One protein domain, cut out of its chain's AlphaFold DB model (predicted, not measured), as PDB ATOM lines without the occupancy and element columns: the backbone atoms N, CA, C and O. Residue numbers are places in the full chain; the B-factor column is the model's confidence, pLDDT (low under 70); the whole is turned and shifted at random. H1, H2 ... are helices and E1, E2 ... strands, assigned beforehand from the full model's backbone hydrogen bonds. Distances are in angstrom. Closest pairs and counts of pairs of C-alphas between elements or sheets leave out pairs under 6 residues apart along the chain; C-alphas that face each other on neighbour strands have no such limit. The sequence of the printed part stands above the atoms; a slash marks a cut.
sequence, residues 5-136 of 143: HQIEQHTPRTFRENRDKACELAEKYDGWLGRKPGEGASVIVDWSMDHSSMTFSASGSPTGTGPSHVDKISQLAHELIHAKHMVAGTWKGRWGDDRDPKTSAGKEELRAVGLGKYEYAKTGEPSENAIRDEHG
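AT A GLANCE: This is residues 5 to 136 of the 143 residues of an uncharacterized protein of Ralstonia solanacearum FQY_4 (UniProt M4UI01). One helix, H3, runs through the middle of the domain, with the small strand hairpin of E3 and E4 near its first end and H2 making a corner with it at the other; H4 and H6 cross it. Beyond that corner lie H1 and a second, smaller hairpin of E1 and E2, and residues 37 to 52 make a long link that runs back along the domain from E2 to E3. The printed part has 132 residues with six named helices and four named strands, in the order H1, H2, E1, E2, E3, E4, H3, H4, H5, H6, and its class is mixed, helices and strands. Each sheet is one antiparallel pair. The whole is compact, with a radius of gyration of the C-alphas of 16.0 A and spans of 47 by 33 by 25 A.

IN THESE COORDINATES: Find C-alpha 53 at (24.631, 30.004, -15.952), where E3 begins; it runs to residue 56, and E4, residues 62 to 66, follows, 11.3 A long. From C-alpha 74 at (29.098, 33.159, -18.680), H3 runs 19.8 A to residue 87. H4 holds residues 104 to 113, 14.4 A, H5 residues 120 to 123, and H6 residues 128 to 134, ending at C-alpha 134 at (37.482, 29.926, -24.267). Earlier in the file look for H1, residues 5 to 10, H2, residues 15 to 26, 16.3 A, E1, residues 29 to 31, and E2, residues 34 to 36.

HOW THE PARTS SIT: Begin at the hairpin of E3 and E4, antiparallel at 152 degrees, where N 63 and O 55 are 2.9 A apart, within hydrogen-bond range. The closest C-alphas of E3 and H3, those of Ser 53 and Gln 75, are 5.6 A apart. H3 is the hub. With residues 78 to 82 alone it touches H4, opposite ways at a steep tilt of 51 degrees, closest at C-alphas 81 and 112, 5.7 A. It touches H6 at C-alphas 78 and 128, 5.2 A, opposite ways at a steep tilt of 56 degrees. H4 and H6 only just touch, with 3 pairs of C-alphas within 8 A, the closest being 113 and 128, 4.7 A. H5 is close to H6 but not clearly touching, at C-alphas 120 and 130, 6.0 A. At the other end, H2 and H3 touch only at their ends, C-alphas 26 and 86 being 4.7 A apart, about perpendicular at 76 degrees. H1 is close to H2 but not clearly touching, at C-alphas 7 and 18, 7.8 A. In the hairpin of E1 and E2, antiparallel at 135 degrees, look at N 31 and O 34, 3.0 A, within hydrogen-bond range; both strands are apart from H3. Every O i to N i+4 pair is within range in H1, H2, H3, H4 and H6; H5 is too short for one.

THE WHOLE: The two C-alphas farthest apart, those of Glu 8 and Ala 58, are 50.5 A from each other. The printed part has no cut. The links E2 to E3 and H3 to H4 are long, 16 residues each. Mean pLDDT of the printed part is 92.3; look for values under 70 at residues 31 to 32.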
ATOM      1  N   HIS A   5      31.996  62.982 -10.563       93.31
ATOM      2  CA  HIS A   5      31.951  64.224 -11.334       93.31
ATOM      3  C   HIS A   5      30.576  64.451 -11.989       93.31
ATOM      4  O   HIS A   5      30.028  65.547 -11.933       93.31
ATOM      5  N   GLN A   6      29.968  63.396 -12.535       95.94
ATOM      6  CA  GLN A   6      28.632  63.466 -13.133       95.94
ATOM      7  C   GLN A   6      27.530  63.718 -12.087       95.94
ATOM      8  O   GLN A   6      26.538  64.380 -12.386       95.94
ATOM      9  N   ILE A   7      27.688  63.224 -10.852       94.75
ATOM     10  CA  ILE A   7      26.784  63.539  -9.732       94.75
ATOM     11  C   ILE A   7      26.856  65.031  -9.396       94.75
ATOM     12  O   ILE A   7      25.813  65.647  -9.197       94.75
ATOM     13  N   GLU A   8      28.055  65.616  -9.366       93.56
ATOM     14  CA  GLU A   8      28.248  67.051  -9.116       93.56
ATOM     15  C   GLU A   8      27.611  67.914 -10.220       93.56
ATOM     16  O   GLU A   8      27.043  68.963  -9.927       93.56
ATOM     17  N   GLN A   9      27.638  67.453 -11.476       95.56
ATOM     18  CA  GLN A   9      27.046  68.166 -12.615       95.56
ATOM     19  C   GLN A   9      25.522  68.036 -12.719       95.56
ATOM     20  O   GLN A   9      24.842  68.999 -13.067       95.56
ATOM     21  N   HIS A  10      24.976  66.841 -12.483       93.81
ATOM     22  CA  HIS A  10      23.558  66.557 -12.728       93.81
ATOM     23  C   HIS A  10      22.703  66.548 -11.462       93.81
ATOM     24  O   HIS A  10      21.484  66.682 -11.553       93.81
ATOM     25  N   THR A  11      23.313  66.416 -10.283       95.00
ATOM     26  CA  THR A  11      22.655  66.511  -8.969       95.00
ATOM     27  C   THR A  11      21.360  65.679  -8.847       95.00
ATOM     28  O   THR A  11      20.312  66.226  -8.493       95.00
ATOM     29  N   PRO A  12      21.378  64.364  -9.159       94.31
ATOM     30  CA  PRO A  12      20.174  63.537  -9.076       94.31
ATOM     31  C   PRO A  12      19.673  63.447  -7.629       94.31
ATOM     32  O   PRO A  12      20.460  63.257  -6.701       94.31
ATOM     33  N   ARG A  13      18.356  63.538  -7.429       94.88
ATOM     34  CA  ARG A  13      17.729  63.524  -6.096       94.88
ATOM     35  C   ARG A  13      17.387  62.120  -5.620       94.88
ATOM     36  O   ARG A  13      17.208  61.899  -4.427       94.88
ATOM     37  N   THR A  14      17.275  61.174  -6.548       94.75
ATOM     38  CA  THR A  14      16.911  59.787  -6.252       94.75
ATOM     39  C   THR A  14      17.841  58.799  -6.948       94.75
ATOM     40  O   THR A  14      18.482  59.112  -7.954       94.75
ATOM     41  N   PHE A  15      17.883  57.564  -6.441       91.19
ATOM     42  CA  PHE A  15      18.595  56.466  -7.101       91.19
ATOM     43  C   PHE A  15      18.081  56.229  -8.528       91.19
ATOM     44  O   PHE A  15      18.870  56.013  -9.445       91.19
ATOM     45  N   ARG A  16      16.760  56.332  -8.733       92.38
ATOM     46  CA  ARG A  16      16.137  56.190 -10.051       92.38
ATOM     47  C   ARG A  16      16.607  57.273 -11.017       92.38
ATOM     48  O   ARG A  16      17.049  56.935 -12.105       92.38
ATOM     49  N   GLU A  17      16.573  58.541 -10.612       94.56
ATOM     50  CA  GLU A  17      17.070  59.650 -11.441       94.56
ATOM     51  C   GLU A  17      18.553  59.483 -11.788       94.56
ATOM     52  O   GLU A  17      18.951  59.687 -12.933       94.56
ATOM     53  N   ASN A  18      19.366  59.060 -10.816       94.12
ATOM     54  CA  ASN A  18      20.784  58.788 -11.029       94.12
ATOM     55  C   ASN A  18      20.988  57.685 -12.083       94.12
ATOM     56  O   ASN A  18      21.754  57.857 -13.032       94.12
ATOM     57  N   ARG A  19      20.268  56.565 -11.949       93.06
ATOM     58  CA  ARG A  19      20.327  55.454 -12.902       93.06
ATOM     59  C   ARG A  19      19.849  55.875 -14.290       93.06
ATOM     60  O   ARG A  19      20.550  55.620 -15.264       93.06
ATOM     61  N   ASP A  20      18.698  56.530 -14.379       93.56
ATOM     62  CA  ASP A  20      18.085  56.902 -15.654       93.56
ATOM     63  C   ASP A  20      18.972  57.914 -16.411       93.56
ATOM     64  O   ASP A  20      19.165  57.778 -17.623       93.56
ATOM     65  N   LYS A  21      19.611  58.858 -15.699       95.69
ATOM     66  CA  LYS A  21      20.599  59.770 -16.296       95.69
ATOM     67  C   LYS A  21      21.880  59.049 -16.715       95.69
ATOM     68  O   LYS A  21      22.417  59.338 -17.778       95.69
ATOM     69  N   ALA A  22      22.359  58.085 -15.931       95.06
ATOM     70  CA  ALA A  22      23.520  57.280 -16.309       95.06
ATOM     71  C   ALA A  22      23.271  56.472 -17.592       95.06
ATOM     72  O   ALA A  22      24.143  56.408 -18.452       95.06
ATOM     73  N   CYS A  23      22.075  55.899 -17.746       93.62
ATOM     74  CA  CYS A  23      21.654  55.222 -18.972       93.62
ATOM     75  C   CYS A  23      21.638  56.167 -20.182       93.62
ATOM     76  O   CYS A  23      22.040  55.757 -21.265       93.62
ATOM     77  N   GLU A  24      21.212  57.419 -20.004       93.81
ATOM     78  CA  GLU A  24      21.263  58.444 -21.054       93.81
ATOM     79  C   GLU A  24      22.701  58.793 -21.459       93.81
ATOM     80  O   GLU A  24      23.008  58.823 -22.645       93.81
ATOM     81  N   LEU A  25      23.597  59.017 -20.493       94.75
ATOM     82  CA  LEU A  25      25.001  59.345 -20.778       94.75
ATOM     83  C   LEU A  25      25.763  58.171 -21.408       94.75
ATOM     84  O   LEU A  25      26.667  58.377 -22.212       94.75
ATOM     85  N   ALA A  26      25.398  56.940 -21.055       95.56
ATOM     86  CA  ALA A  26      25.972  55.719 -21.614       95.56
ATOM     87  C   ALA A  26      25.469  55.393 -23.032       95.56
ATOM     88  O   ALA A  26      26.072  54.569 -23.728       95.56
ATOM     89  N   GLU A  27      24.352  55.993 -23.449       92.81
ATOM     90  CA  GLU A  27      23.678  55.664 -24.695       92.81
ATOM     91  C   GLU A  27      24.444  56.180 -25.916       92.81
ATOM     92  O   GLU A  27      24.802  57.353 -26.031       92.81
ATOM     93  N   LYS A  28      24.624  55.297 -26.900       86.94
ATOM     94  CA  LYS A  28      25.042  55.691 -28.243       86.94
ATOM     95  C   LYS A  28      23.869  56.320 -28.982       86.94
ATOM     96  O   LYS A  28      22.911  55.617 -29.297       86.94
ATOM     97  N   TYR A  29      23.993  57.584 -29.366       80.06
ATOM     98  CA  TYR A  29      22.938  58.311 -30.067       80.06
ATOM     99  C   TYR A  29      23.306  58.629 -31.525       80.06
ATOM    100  O   TYR A  29      24.476  58.767 -31.905       80.06
ATOM    101  N   ASP A  30      22.279  58.717 -32.369       73.69
ATOM    102  CA  ASP A  30      22.400  59.175 -33.752       73.69
ATOM    103  C   ASP A  30      22.316  60.714 -33.753       73.69
ATOM    104  O   ASP A  30      21.276  61.296 -33.454       73.69
ATOM    105  N   GLY A  31      23.431  61.391 -34.041       67.38
ATOM    106  CA  GLY A  31      23.464  62.838 -34.248       67.38
ATOM    107  C   GLY A  31      23.352  63.199 -35.731       67.38
ATOM    108  O   GLY A  31      23.498  62.343 -36.601       67.38
ATOM    109  N   TRP A  32      23.172  64.489 -36.034       69.44
ATOM    110  CA  TRP A  32      23.140  64.992 -37.420       69.44
ATOM    111  C   TRP A  32      24.380  64.545 -38.213       69.44
ATOM    112  O   TRP A  32      24.273  64.035 -39.322       69.44
ATOM    113  N   LEU A  33      25.569  64.647 -37.615       76.38
ATOM    114  CA  LEU A  33      26.841  64.256 -38.241       76.38
ATOM    115  C   LEU A  33      27.150  62.750 -38.118       76.38
ATOM    116  O   LEU A  33      28.303  62.339 -38.224       76.38
ATOM    117  N   GLY A  34      26.133  61.925 -37.862       73.50
ATOM    118  CA  GLY A  34      26.261  60.485 -37.688       73.50
ATOM    119  C   GLY A  34      26.321  60.038 -36.228       73.50
ATOM    120  O   GLY A  34      26.041  60.781 -35.286       73.50
ATOM    121  N   ARG A  35      26.662  58.761 -36.051       76.00
ATOM    122  CA  ARG A  35      26.660  58.064 -34.759       76.00
ATOM    123  C   ARG A  35      27.754  58.579 -33.840       76.00
ATOM    124  O   ARG A  35      28.929  58.364 -34.134       76.00
ATOM    125  N   LYS A  36      27.374  59.140 -32.693       85.06
ATOM    126  CA  LYS A  36      28.318  59.562 -31.655       85.06
ATOM    127  C   LYS A  36      28.200  58.667 -30.419       85.06
ATOM    128  O   LYS A  36      27.093  58.236 -30.093       85.06
ATOM    129  N   PRO A  37      29.324  58.315 -29.775       89.50
ATOM    130  CA  PRO A  37      29.261  57.737 -28.443       89.50
ATOM    131  C   PRO A  37      28.683  58.770 -27.466       89.50
ATOM    132  O   PRO A  37      28.869  59.975 -27.650       89.50
ATOM    133  N   GLY A  38      27.978  58.282 -26.453       92.88
ATOM    134  CA  GLY A  38      27.694  59.039 -25.246       92.88
ATOM    135  C   GLY A  38      28.963  59.288 -24.428       92.88
ATOM    136  O   GLY A  38      30.051  58.822 -24.766       92.88
ATOM    137  N   GLU A  39      28.813  60.023 -23.333       94.62
ATOM    138  CA  GLU A  39      29.897  60.301 -22.385       94.62
ATOM    139  C   GLU A  39      30.370  59.035 -21.650       94.62
ATOM    140  O   GLU A  39      31.520  58.943 -21.228       94.62
ATOM    141  N   GLY A  40      29.484  58.047 -21.527       95.50
ATOM    142  CA  GLY A  40      29.677  56.899 -20.657       95.50
ATOM    143  C   GLY A  40      29.232  57.185 -19.224       95.50
ATOM    144  O   GLY A  40      28.981  58.325 -18.831       95.50
ATOM    145  N   ALA A  41      29.090  56.134 -18.424       95.75
ATOM    146  CA  ALA A  41      28.739  56.265 -17.014       95.75
ATOM    147  C   ALA A  41      29.307  55.105 -16.191       95.75
ATOM    148  O   ALA A  41      29.650  54.051 -16.728       95.75
ATOM    149  N   SER A  42      29.377  55.283 -14.871       95.25
ATOM    150  CA  SER A  42      29.697  54.186 -13.958       95.25
ATOM    151  C   SER A  42      28.598  53.118 -13.980       95.25
ATOM    152  O   SER A  42      27.414  53.393 -14.193       95.25
ATOM    153  N   VAL A  43      28.967  51.870 -13.714       93.62
ATOM    154  CA  VAL A  43      28.043  50.733 -13.780       93.62
ATOM    155  C   VAL A  43      28.063  49.992 -12.455       93.62
ATOM    156  O   VAL A  43      29.109  49.863 -11.825       93.62
ATOM    157  N   ILE A  44      26.887  49.538 -12.032       92.88
ATOM    158  CA  ILE A  44      26.743  48.535 -10.982       92.88
ATOM    159  C   ILE A  44      26.272  47.280 -11.703       92.88
ATOM    160  O   ILE A  44      25.256  47.335 -12.392       92.88
ATOM    161  N   VAL A  45      27.031  46.200 -11.570       93.62
ATOM    162  CA  VAL A  45      26.638  44.878 -12.055       93.62
ATOM    163  C   VAL A  45      25.998  44.145 -10.887       93.62
ATOM    164  O   VAL A  45      26.641  43.973  -9.852       93.62
ATOM    165  N   ASP A  46      24.735  43.764 -11.052       91.50
ATOM    166  CA  ASP A  46      24.040  42.877 -10.125       91.50
ATOM    167  C   ASP A  46      24.156  41.449 -10.657       91.50
ATOM    168  O   ASP A  46      23.775  41.165 -11.793       91.50
ATOM    169  N   TRP A  47      24.760  40.568  -9.870       92.88
ATOM    170  CA  TRP A  47      25.013  39.191 -10.259       92.88
ATOM    171  C   TRP A  47      25.049  38.297  -9.026       92.88
ATOM    172  O   TRP A  47      25.610  38.660  -7.988       92.88
ATOM    173  N   SER A  48      24.496  37.090  -9.157       92.00
ATOM    174  CA  SER A  48      24.512  36.087  -8.099       92.00
ATOM    175  C   SER A  48      24.821  34.693  -8.637       92.00
ATOM    176  O   SER A  48      24.587  34.362  -9.802       92.00
ATOM    177  N   MET A  49      25.311  33.836  -7.741       91.06
ATOM    178  CA  MET A  49      25.605  32.435  -8.051       91.06
ATOM    179  C   MET A  49      24.359  31.611  -8.389       91.06
ATOM    180  O   MET A  49      24.480  30.592  -9.071       91.06
ATOM    181  N   ASP A  50      23.179  32.065  -7.966       93.31
ATOM    182  CA  ASP A  50      21.892  31.445  -8.296       93.31
ATOM    183  C   ASP A  50      21.525  31.631  -9.774       93.31
ATOM    184  O   ASP A  50      20.724  30.875 -10.314       93.31
ATOM    185  N   HIS A  51      22.163  32.583 -10.459       91.19
ATOM    186  CA  HIS A  51      22.003  32.837 -11.890       91.19
ATOM    187  C   HIS A  51      23.352  32.793 -12.619       91.19
ATOM    188  O   HIS A  51      23.581  33.529 -13.574       91.19
ATOM    189  N   SER A  52      24.271  31.923 -12.181       92.12
ATOM    190  CA  SER A  52      25.631  31.868 -12.737       92.12
ATOM    191  C   SER A  52      25.697  31.367 -14.183       92.12
ATOM    192  O   SER A  52      26.689  31.616 -14.867       92.12
ATOM    193  N   SER A  53      24.664  30.656 -14.644       93.44
ATOM    194  CA  SER A  53      24.631  30.004 -15.952       93.44
ATOM    195  C   SER A  53      23.286  30.134 -16.655       93.44
ATOM    196  O   SER A  53      22.280  30.501 -16.048       93.44
ATOM    197  N   MET A  54      23.278  29.762 -17.935       91.44
ATOM    198  CA  MET A  54      22.086  29.655 -18.765       91.44
ATOM    199  C   MET A  54      22.040  28.281 -19.422       91.44
ATOM    200  O   MET A  54      23.037  27.810 -19.971       91.44
ATOM    201  N   THR A  55      20.875  27.640 -19.380       88.12
ATOM    202  CA  THR A  55      20.644  26.376 -20.084       88.12
ATOM    203  C   THR A  55      20.041  26.633 -21.456       88.12
ATOM    204  O   THR A  55      19.292  27.594 -21.654       88.12
ATOM    205  N   PHE A  56      20.333  25.742 -22.401       89.44
ATOM    206  CA  PHE A  56      19.852  25.853 -23.771       89.44
ATOM    207  C   PHE A  56      19.055  24.619 -24.189       89.44
ATOM    208  O   PHE A  56      19.389  23.487 -23.844       89.44
ATOM    209  N   SER A  57      18.023  24.837 -25.002       87.00
ATOM    210  CA  SER A  57      17.359  23.767 -25.753       87.00
ATOM    211  C   SER A  57      18.308  23.150 -26.787       87.00
ATOM    212  O   SER A  57      19.328  23.741 -27.140       87.00
ATOM    213  N   ALA A  58      17.925  22.014 -27.382       85.25
ATOM    214  CA  ALA A  58      18.690  21.377 -28.463       85.25
ATOM    215  C   ALA A  58      18.963  22.312 -29.665       85.25
ATOM    216  O   ALA A  58      19.948  22.149 -30.377       85.25
ATOM    217  N   SER A  59      18.112  23.324 -29.875       84.69
ATOM    218  CA  SER A  59      18.299  24.341 -30.922       84.69
ATOM    219  C   SER A  59      19.224  25.502 -30.518       84.69
ATOM    220  O   SER A  59      19.412  26.435 -31.297       84.69
ATOM    221  N   GLY A  60      19.776  25.474 -29.301       82.56
ATOM    222  CA  GLY A  60      20.619  26.526 -28.733       82.56
ATOM    223  C   GLY A  60      19.851  27.770 -28.272       82.56
ATOM    224  O   GLY A  60      20.446  28.843 -28.174       82.56
ATOM    225  N   SER A  61      18.538  27.640 -28.032       86.88
ATOM    226  CA  SER A  61      17.702  28.732 -27.497       86.88
ATOM    227  C   SER A  61      17.736  28.723 -25.967       86.88
ATOM    228  O   SER A  61      17.599  27.621 -25.422       86.88
ATOM    229  N   PRO A  62      17.867  29.877 -25.288       87.75
ATOM    230  CA  PRO A  62      17.799  29.974 -23.829       87.75
ATOM    231  C   PRO A  62      16.527  29.348 -23.257       87.75
ATOM    232  O   PRO A  62      15.441  29.552 -23.796       87.75
ATOM    233  N   THR A  63      16.646  28.601 -22.160       88.75
ATOM    234  CA  THR A  63      15.489  28.044 -21.428       88.75
ATOM    235  C   THR A  63      15.363  28.574 -20.002       88.75
ATOM    236  O   THR A  63      14.413  28.226 -19.311       88.75
ATOM    237  N   GLY A  64      16.303  29.413 -19.566       88.44
ATOM    238  CA  GLY A  64      16.334  30.008 -18.234       88.44
ATOM    239  C   GLY A  64      17.757  30.128 -17.699       88.44
ATOM    240  O   GLY A  64      18.686  29.504 -18.224       88.44
ATOM    241  N   THR A  65      17.914  30.942 -16.659       90.88
ATOM    242  CA  THR A  65      19.153  31.042 -15.884       90.88
ATOM    243  C   THR A  65      19.031  30.249 -14.591       90.88
ATOM    244  O   THR A  65      17.935  30.060 -14.062       90.88
ATOM    245  N   GLY A  66      20.161  29.761 -14.091       91.69
ATOM    246  CA  GLY A  66      20.209  28.983 -12.860       91.69
ATOM    247  C   GLY A  66      21.637  28.727 -12.386       91.69
ATOM    248  O   GLY A  66      22.599  29.022 -13.115       91.69
ATOM    249  N   PRO A  67      21.801  28.148 -11.187       93.06
ATOM    250  CA  PRO A  67      23.116  27.815 -10.675       93.06
ATOM    251  C   PRO A  67      23.702  26.652 -11.479       93.06
ATOM    252  O   PRO A  67      23.014  25.684 -11.800       93.06
ATOM    253  N   SER A  68      24.999  26.704 -11.769       91.25
ATOM    254  CA  SER A  68      25.721  25.581 -12.384       91.25
ATOM    255  C   SER A  68      27.004  25.298 -11.637       91.25
ATOM    256  O   SER A  68      27.681  26.227 -11.228       91.25
ATOM    257  N   HIS A  69      27.379  24.033 -11.461       88.94
ATOM    258  CA  HIS A  69      28.670  23.666 -10.866       88.94
ATOM    259  C   HIS A  69      29.852  23.836 -11.831       88.94
ATOM    260  O   HIS A  69      30.995  23.799 -11.389       88.94
ATOM    261  N   VAL A  70      29.573  24.034 -13.122       90.50
ATOM    262  CA  VAL A  70      30.579  24.149 -14.186       90.50
ATOM    263  C   VAL A  70      30.639  25.580 -14.713       90.50
ATOM    264  O   VAL A  70      31.697  26.200 -14.724       90.50
ATOM    265  N   ASP A  71      29.492  26.134 -15.102       93.56
ATOM    266  CA  ASP A  71      29.403  27.483 -15.655       93.56
ATOM    267  C   ASP A  71      29.199  28.508 -14.531       93.56
ATOM    268  O   ASP A  71      28.106  28.675 -13.979       93.56
ATOM    269  N   LYS A  72      30.301  29.162 -14.162       90.81
ATOM    270  CA  LYS A  72      30.355  30.203 -13.127       90.81
ATOM    271  C   LYS A  72      30.619  31.598 -13.680       90.81
ATOM    272  O   LYS A  72      30.686  32.542 -12.899       90.81
ATOM    273  N   ILE A  73      30.802  31.720 -14.993       93.50
ATOM    274  CA  ILE A  73      31.367  32.924 -15.602       93.50
ATOM    275  C   ILE A  73      30.512  33.485 -16.726       93.50
ATOM    276  O   ILE A  73      30.546  34.692 -16.926       93.50
ATOM    277  N   SER A  74      29.725  32.678 -17.445       94.62
ATOM    278  CA  SER A  74      29.098  33.159 -18.680       94.62
ATOM    279  C   SER A  74      28.106  34.299 -18.449       94.62
ATOM    280  O   SER A  74      28.141  35.290 -19.173       94.62
ATOM    281  N   GLN A  75      27.262  34.201 -17.417       95.25
ATOM    282  CA  GLN A  75      26.299  35.256 -17.083       95.25
ATOM    283  C   GLN A  75      26.992  36.486 -16.489       95.25
ATOM    284  O   GLN A  75      26.641  37.605 -16.835       95.25
ATOM    285  N   LEU A  76      28.039  36.308 -15.675       95.69
ATOM    286  CA  LEU A  76      28.825  37.450 -15.194       95.69
ATOM    287  C   LEU A  76      29.523  38.170 -16.356       95.69
ATOM    288  O   LEU A  76      29.518  39.396 -16.425       95.69
ATOM    289  N   ALA A  77      30.108  37.415 -17.286       96.06
ATOM    290  CA  ALA A  77      30.742  37.956 -18.477       96.06
ATOM    291  C   ALA A  77      29.740  38.739 -19.328       96.06
ATOM    292  O   ALA A  77      30.063  39.844 -19.755       96.06
ATOM    293  N   HIS A  78      28.530  38.204 -19.521       96.69
ATOM    294  CA  HIS A  78      27.436  38.880 -20.220       96.69
ATOM    295  C   HIS A  78      27.171  40.279 -19.634       96.69
ATOM    296  O   HIS A  78      27.273  41.280 -20.349       96.69
ATOM    297  N   GLU A  79      26.975  40.373 -18.317       96.62
ATOM    298  CA  GLU A  79      26.760  41.662 -17.648       96.62
ATOM    299  C   GLU A  79      27.982  42.591 -17.726       96.62
ATOM    300  O   GLU A  79      27.852  43.803 -17.918       96.62
ATOM    301  N   LEU A  80      29.200  42.046 -17.634       97.50
ATOM    302  CA  LEU A  80      30.430  42.831 -17.776       97.50
ATOM    303  C   LEU A  80      30.614  43.391 -19.192       97.50
ATOM    304  O   LEU A  80      31.185  44.472 -19.353       97.50
ATOM    305  N   ILE A  81      30.115  42.708 -20.221       97.75
ATOM    306  CA  ILE A  81      30.133  43.213 -21.596       97.75
ATOM    307  C   ILE A  81      29.173  44.396 -21.740       97.75
ATOM    308  O   ILE A  81      29.562  45.425 -22.304       97.75
ATOM    309  N   HIS A  82      27.971  44.323 -21.160       97.31
ATOM    310  CA  HIS A  82      27.094  45.494 -21.064       97.31
ATOM    311  C   HIS A  82      27.758  46.634 -20.298       97.31
ATOM    312  O   HIS A  82      27.760  47.775 -20.771       97.31
ATOM    313  N   ALA A  83      28.402  46.334 -19.167       97.25
ATOM    314  CA  ALA A  83      29.118  47.330 -18.385       97.25
ATOM    315  C   ALA A  83      30.228  48.011 -19.200       97.25
ATOM    316  O   ALA A  83      30.301  49.241 -19.225       97.25
ATOM    317  N   LYS A  84      31.037  47.245 -19.945       97.31
ATOM    318  CA  LYS A  84      32.049  47.773 -20.876       97.31
ATOM    319  C   LYS A  84      31.417  48.747 -21.870       97.31
ATOM    320  O   LYS A  84      31.945  49.834 -22.098       97.31
ATOM    321  N   HIS A  85      30.285  48.379 -22.464       97.06
ATOM    322  CA  HIS A  85      29.600  49.232 -23.427       97.06
ATOM    323  C   HIS A  85      29.049  50.514 -22.805       97.06
ATOM    324  O   HIS A  85      29.128  51.565 -23.446       97.06
ATOM    325  N   MET A  86      28.526  50.437 -21.581       96.75
ATOM    326  CA  MET A  86      28.022  51.593 -20.845       96.75
ATOM    327  C   MET A  86      29.144  52.548 -20.441       96.75
ATOM    328  O   MET A  86      29.013  53.750 -20.654       96.75
ATOM    329  N   VAL A  87      30.264  52.032 -19.929       96.38
ATOM    330  CA  VAL A  87      31.445  52.844 -19.593       96.38
ATOM    331  C   VAL A  87      32.017  53.515 -20.842       96.38
ATOM    332  O   VAL A  87      32.413  54.672 -20.789       96.38
ATOM    333  N   ALA A  88      32.004  52.827 -21.987       95.56
ATOM    334  CA  ALA A  88      32.482  53.373 -23.255       95.56
ATOM    335  C   ALA A  88      31.500  54.342 -23.949       95.56
ATOM    336  O   ALA A  88      31.800  54.812 -25.046       95.56
ATOM    337  N   GLY A  89      30.300  54.571 -23.400       95.94
ATOM    338  CA  GLY A  89      29.280  55.404 -24.051       95.94
ATOM    339  C   GLY A  89      28.750  54.812 -25.364       95.94
ATOM    340  O   GLY A  89      28.284  55.528 -26.249       95.94
ATOM    341  N   THR A  90      28.867  53.495 -25.558       95.38
ATOM    342  CA  THR A  90      28.420  52.823 -26.793       95.38
ATOM    343  C   THR A  90      27.188  51.951 -26.598       95.38
ATOM    344  O   THR A  90      26.790  51.254 -27.539       95.38
ATOM    345  N   TRP A  91      26.612  51.949 -25.398       95.69
ATOM    346  CA  TRP A  91      25.498  51.092 -25.017       95.69
ATOM    347  C   TRP A  91      24.230  51.441 -25.799       95.69
ATOM    348  O   TRP A  91      23.979  52.600 -26.128       95.69
ATOM    349  N   LYS A  92      23.443  50.421 -26.150       93.88
ATOM    350  CA  LYS A  92      22.217  50.562 -26.958       93.88
ATOM    351  C   LYS A  92      20.952  50.132 -26.210       93.88
ATOM    352  O   LYS A  92      19.865  50.205 -26.774       93.88
ATOM    353  N   GLY A  93      21.087  49.699 -24.958       88.81
ATOM    354  CA  GLY A  93      20.030  49.027 -24.200       88.81
ATOM    355  C   GLY A  93      18.894  49.909 -23.681       88.81
ATOM    356  O   GLY A  93      18.007  49.401 -23.011       88.81
ATOM    357  N   ARG A  94      18.890  51.220 -23.955       86.12
ATOM    358  CA  ARG A  94      17.922  52.135 -23.334       86.12
ATOM    359  C   ARG A  94      16.491  51.980 -23.859       86.12
ATOM    360  O   ARG A  94      15.553  52.250 -23.115       86.12
ATOM    361  N   TRP A  95      16.313  51.575 -25.122       87.31
ATOM    362  CA  TRP A  95      15.009  51.612 -25.794       87.31
ATOM    363  C   TRP A  95      14.627  50.312 -26.507       87.31
ATOM    364  O   TRP A  95      15.404  49.757 -27.294       87.31
ATOM    365  N   GLY A  96      13.355  49.942 -26.336       90.56
ATOM    366  CA  GLY A  96      12.699  48.810 -26.987       90.56
ATOM    367  C   GLY A  96      12.786  47.508 -26.190       90.56
ATOM    368  O   GLY A  96      13.435  47.452 -25.153       90.56
ATOM    369  N   ASP A  97      12.089  46.484 -26.681       89.19
ATOM    370  CA  ASP A  97      12.122  45.129 -26.124       89.19
ATOM    371  C   ASP A  97      13.496  44.503 -26.372       89.19
ATOM    372  O   ASP A  97      13.948  44.466 -27.520       89.19
ATOM    373  N   ASP A  98      14.152  44.028 -25.315       87.00
ATOM    374  CA  ASP A  98      15.404  43.291 -25.436       87.00
ATOM    375  C   ASP A  98      15.194  42.048 -26.309       87.00
ATOM    376  O   ASP A  98      15.967  41.836 -27.231       87.00
ATOM    377  N   ARG A  99      14.069  41.338 -26.187       86.62
ATOM    378  CA  ARG A  99      13.750  40.125 -26.965       86.62
ATOM    379  C   ARG A  99      13.535  40.335 -28.460       86.62
ATOM    380  O   ARG A  99      13.508  39.352 -29.206       86.62
ATOM    381  N   ASP A 100      13.405  41.577 -28.920       90.94
ATOM    382  CA  ASP A 100      13.286  41.887 -30.342       90.94
ATOM    383  C   ASP A 100      14.634  42.363 -30.921       90.94
ATOM    384  O   ASP A 100      15.035  43.512 -30.708       90.94
ATOM    385  N   PRO A 101      15.311  41.559 -31.767       90.81
ATOM    386  CA  PRO A 101      16.607  41.916 -32.353       90.81
ATOM    387  C   PRO A 101      16.563  43.149 -33.278       90.81
ATOM    388  O   PRO A 101      17.607  43.624 -33.744       90.81
ATOM    389  N   LYS A 102      15.373  43.672 -33.600       91.88
ATOM    390  CA  LYS A 102      15.203  44.896 -34.393       91.88
ATOM    391  C   LYS A 102      15.292  46.163 -33.544       91.88
ATOM    392  O   LYS A 102      15.635  47.216 -34.102       91.88
ATOM    393  N   THR A 103      15.051  46.087 -32.239       92.50
ATOM    394  CA  THR A 103      15.120  47.240 -31.330       92.50
ATOM    395  C   THR A 103      16.571  47.604 -31.002       92.50
ATOM    396  O   THR A 103      17.516  46.924 -31.413       92.50
ATOM    397  N   SER A 104      16.785  48.728 -30.315       92.06
ATOM    398  CA  SER A 104      18.125  49.090 -29.838       92.06
ATOM    399  C   SER A 104      18.576  48.159 -28.711       92.06
ATOM    400  O   SER A 104      19.720  47.702 -28.753       92.06
ATOM    401  N   ALA A 105      17.666  47.806 -27.795       93.19
ATOM    402  CA  ALA A 105      17.910  46.842 -26.730       93.19
ATOM    403  C   ALA A 105      18.273  45.449 -27.259       93.19
ATOM    404  O   ALA A 105      19.348  44.947 -26.942       93.19
ATOM    405  N   GLY A 106      17.503  44.878 -28.187       94.38
ATOM    406  CA  GLY A 106      17.853  43.572 -28.751       94.38
ATOM    407  C   GLY A 106      19.149  43.574 -29.562       94.38
ATOM    408  O   GLY A 106      19.876  42.584 -29.602       94.38
ATOM    409  N   LYS A 107      19.535  44.705 -30.166       94.56
ATOM    410  CA  LYS A 107      20.864  44.836 -30.795       94.56
ATOM    411  C   LYS A 107      22.003  44.895 -29.780       94.56
ATOM    412  O   LYS A 107      23.113  44.493 -30.127       94.56
ATOM    413  N   GLU A 108      21.768  45.452 -28.594       96.19
ATOM    414  CA  GLU A 108      22.749  45.474 -27.504       96.19
ATOM    415  C   GLU A 108      23.030  44.065 -27.004       96.19
ATOM    416  O   GLU A 108      24.178  43.656 -26.901       96.19
ATOM    417  N   GLU A 109      21.971  43.309 -26.791       95.94
ATOM    418  CA  GLU A 109      21.993  41.932 -26.323       95.94
ATOM    419  C   GLU A 109      22.592  40.979 -27.367       95.94
ATOM    420  O   GLU A 109      23.503  40.218 -27.060       95.94
ATOM    421  N   LEU A 110      22.234  41.102 -28.656       96.00
ATOM    422  CA  LEU A 110      22.931  40.373 -29.731       96.00
ATOM    423  C   LEU A 110      24.439  40.654 -29.744       96.00
ATOM    424  O   LEU A 110      25.234  39.769 -30.078       96.00
ATOM    425  N   ARG A 111      24.830  41.892 -29.419       96.31
ATOM    426  CA  ARG A 111      26.234  42.289 -29.327       96.31
ATOM    427  C   ARG A 111      26.902  41.697 -28.092       96.31
ATOM    428  O   ARG A 111      28.018  41.210 -28.224       96.31
ATOM    429  N   ALA A 112      26.237  41.711 -26.941       97.06
ATOM    430  CA  ALA A 112      26.752  41.113 -25.716       97.06
ATOM    431  C   ALA A 112      26.903  39.596 -25.840       97.06
ATOM    432  O   ALA A 112      27.949  39.056 -25.490       97.06
ATOM    433  N   VAL A 113      25.928  38.915 -26.446       96.75
ATOM    434  CA  VAL A 113      26.010  37.473 -26.708       96.75
ATOM    435  C   VAL A 113      27.091  37.148 -27.744       96.75
ATOM    436  O   VAL A 113      27.771  36.131 -27.628       96.75
ATOM    437  N   GLY A 114      27.281  38.010 -28.749       97.00
ATOM    438  CA  GLY A 114      28.223  37.782 -29.847       97.00
ATOM    439  C   GLY A 114      27.610  36.980 -30.995       97.00
ATOM    440  O   GLY A 114      28.206  36.018 -31.475       97.00
ATOM    441  N   LEU A 115      26.397  37.348 -31.424       95.62
ATOM    442  CA  LEU A 115      25.661  36.660 -32.492       95.62
ATOM    443  C   LEU A 115      25.687  37.413 -33.829       95.62
ATOM    444  O   LEU A 115      25.631  38.647 -33.899       95.62
ATOM    445  N   GLY A 116      25.708  36.658 -34.929       94.00
ATOM    446  CA  GLY A 116      25.564  37.179 -36.283       94.00
ATOM    447  C   GLY A 116      26.729  38.080 -36.686       94.00
ATOM    448  O   GLY A 116      27.844  37.621 -36.918       94.00
ATOM    449  N   LYS A 117      26.487  39.387 -36.825       95.12
ATOM    450  CA  LYS A 117      27.554  40.343 -37.175       95.12
ATOM    451  C   LYS A 117      28.472  40.695 -35.999       95.12
ATOM    452  O   LYS A 117      29.469  41.373 -36.215       95.12
ATOM    453  N   TYR A 118      28.110  40.282 -34.784       95.62
ATOM    454  CA  TYR A 118      28.855  40.552 -33.553       95.62
ATOM    455  C   TYR A 118      29.717  39.370 -33.099       95.62
ATOM    456  O   TYR A 118      30.303  39.423 -32.027       95.62
ATOM    457  N   GLU A 119      29.793  38.303 -33.894       95.56
ATOM    458  CA  GLU A 119      30.644  37.152 -33.591       95.56
ATOM    459  C   GLU A 119      32.108  37.575 -33.417       95.56
ATOM    460  O   GLU A 119      32.626  38.412 -34.167       95.56
ATOM    461  N   TYR A 120      32.792  36.955 -32.451       94.44
ATOM    462  CA  TYR A 120      34.195  37.242 -32.147       94.44
ATOM    463  C   TYR A 120      35.093  37.090 -33.380       94.44
ATOM    464  O   TYR A 120      35.867  37.986 -33.690       94.44
ATOM    465  N   ALA A 121      34.900  36.031 -34.172       92.75
ATOM    466  CA  ALA A 121      35.659  35.796 -35.403       92.75
ATOM    467  C   ALA A 121      35.554  36.934 -36.442       92.75
ATOM    468  O   ALA A 121      36.414  37.053 -37.311       92.75
ATOM    469  N   LYS A 122      34.506  37.770 -36.375       95.12
ATOM    470  CA  LYS A 122      34.291  38.908 -37.284       95.12
ATOM    471  C   LYS A 122      34.763  40.238 -36.704       95.12
ATOM    472  O   LYS A 122      35.064  41.150 -37.466       95.12
ATOM    473  N   THR A 123      34.748  40.374 -35.381       94.94
ATOM    474  CA  THR A 123      34.909  41.671 -34.706       94.94
ATOM    475  C   THR A 123      36.152  41.759 -33.831       94.94
ATOM    476  O   THR A 123      36.644  42.859 -33.616       94.94
ATOM    477  N   GLY A 124      36.647  40.632 -33.314       94.56
ATOM    478  CA  GLY A 124      37.664  40.587 -32.264       94.56
ATOM    479  C   GLY A 124      37.187  41.133 -30.912       94.56
ATOM    480  O   GLY A 124      37.990  41.272 -29.996       94.56
ATOM    481  N   GLU A 125      35.900  41.463 -30.763       95.00
ATOM    482  CA  GLU A 125      35.364  42.061 -29.542       95.00
ATOM    483  C   GLU A 125      34.902  40.982 -28.551       95.00
ATOM    484  O   GLU A 125      34.203  40.046 -28.953       95.00
ATOM    485  N   PRO A 126      35.220  41.106 -27.247       95.94
ATOM    486  CA  PRO A 126      34.753  40.165 -26.238       95.94
ATOM    487  C   PRO A 126      33.222  40.099 -26.214       95.94
ATOM    488  O   PRO A 126      32.538  41.122 -26.286       95.94
ATOM    489  N   SER A 127      32.707  38.880 -26.095       97.56
ATOM    490  CA  SER A 127      31.281  38.554 -26.039       97.56
ATOM    491  C   SER A 127      31.055  37.338 -25.136       97.56
ATOM    492  O   SER A 127      32.003  36.611 -24.834       97.56
ATOM    493  N   GLU A 128      29.810  37.090 -24.723       97.00
ATOM    494  CA  GLU A 128      29.442  35.911 -23.932       97.00
ATOM    495  C   GLU A 128      29.911  34.637 -24.641       97.00
ATOM    496  O   GLU A 128      30.543  33.788 -24.022       97.00
ATOM    497  N   ASN A 129      29.668  34.522 -25.951       96.50
ATOM    498  CA  ASN A 129      30.098  33.363 -26.724       96.50
ATOM    499  C   ASN A 129      31.618  33.251 -26.858       96.50
ATOM    500  O   ASN A 129      32.111  32.130 -26.876       96.50
ATOM    501  N   ALA A 130      32.362  34.361 -26.915       97.06
ATOM    502  CA  ALA A 130      33.826  34.301 -26.910       97.06
ATOM    503  C   ALA A 130      34.353  33.690 -25.601       97.06
ATOM    504  O   ALA A 130      35.179  32.785 -25.630       97.06
ATOM    505  N   ILE A 131      33.808  34.128 -24.461       96.62
ATOM    506  CA  ILE A 131      34.159  33.580 -23.143       96.62
ATOM    507  C   ILE A 131      33.688  32.131 -23.008       96.62
ATOM    508  O   ILE A 131      34.406  31.281 -22.491       96.62
ATOM    509  N   ARG A 132      32.486  31.806 -23.491       95.62
ATOM    510  CA  ARG A 132      32.007  30.419 -23.490       95.62
ATOM    511  C   ARG A 132      32.941  29.507 -24.280       95.62
ATOM    512  O   ARG A 132      33.271  28.443 -23.772       95.62
ATOM    513  N   ASP A 133      33.378  29.927 -25.465       95.69
ATOM    514  CA  ASP A 133      34.296  29.161 -26.314       95.69
ATOM    515  C   ASP A 133      35.653  28.938 -25.626       95.69
ATOM    516  O   ASP A 133      36.112  27.801 -25.526       95.69
ATOM    517  N   GLU A 134      36.230  29.993 -25.039       95.56
ATOM    518  CA  GLU A 134      37.482  29.926 -24.267       95.56
ATOM    519  C   GLU A 134      37.412  28.905 -23.119       95.56
ATOM    520  O   GLU A 134      38.377  28.191 -22.846       95.56
ATOM    521  N   HIS A 135      36.251  28.795 -22.473       94.50
ATOM    522  CA  HIS A 135      36.020  27.894 -21.345       94.50
ATOM    523  C   HIS A 135      35.417  26.530 -21.738       94.50
ATOM    524  O   HIS A 135      35.081  25.737 -20.856       94.50
ATOM    525  N   GLY A 136      35.248  26.235 -23.033       94.56
ATOM    526  CA  GLY A 136      34.635  24.986 -23.506       94.56
ATOM    527  C   GLY A 136      33.156  24.820 -23.116       94.56
ATOM    528  O   GLY A 136      32.657  23.699 -23.006       94.56
TER     529      GLY A 136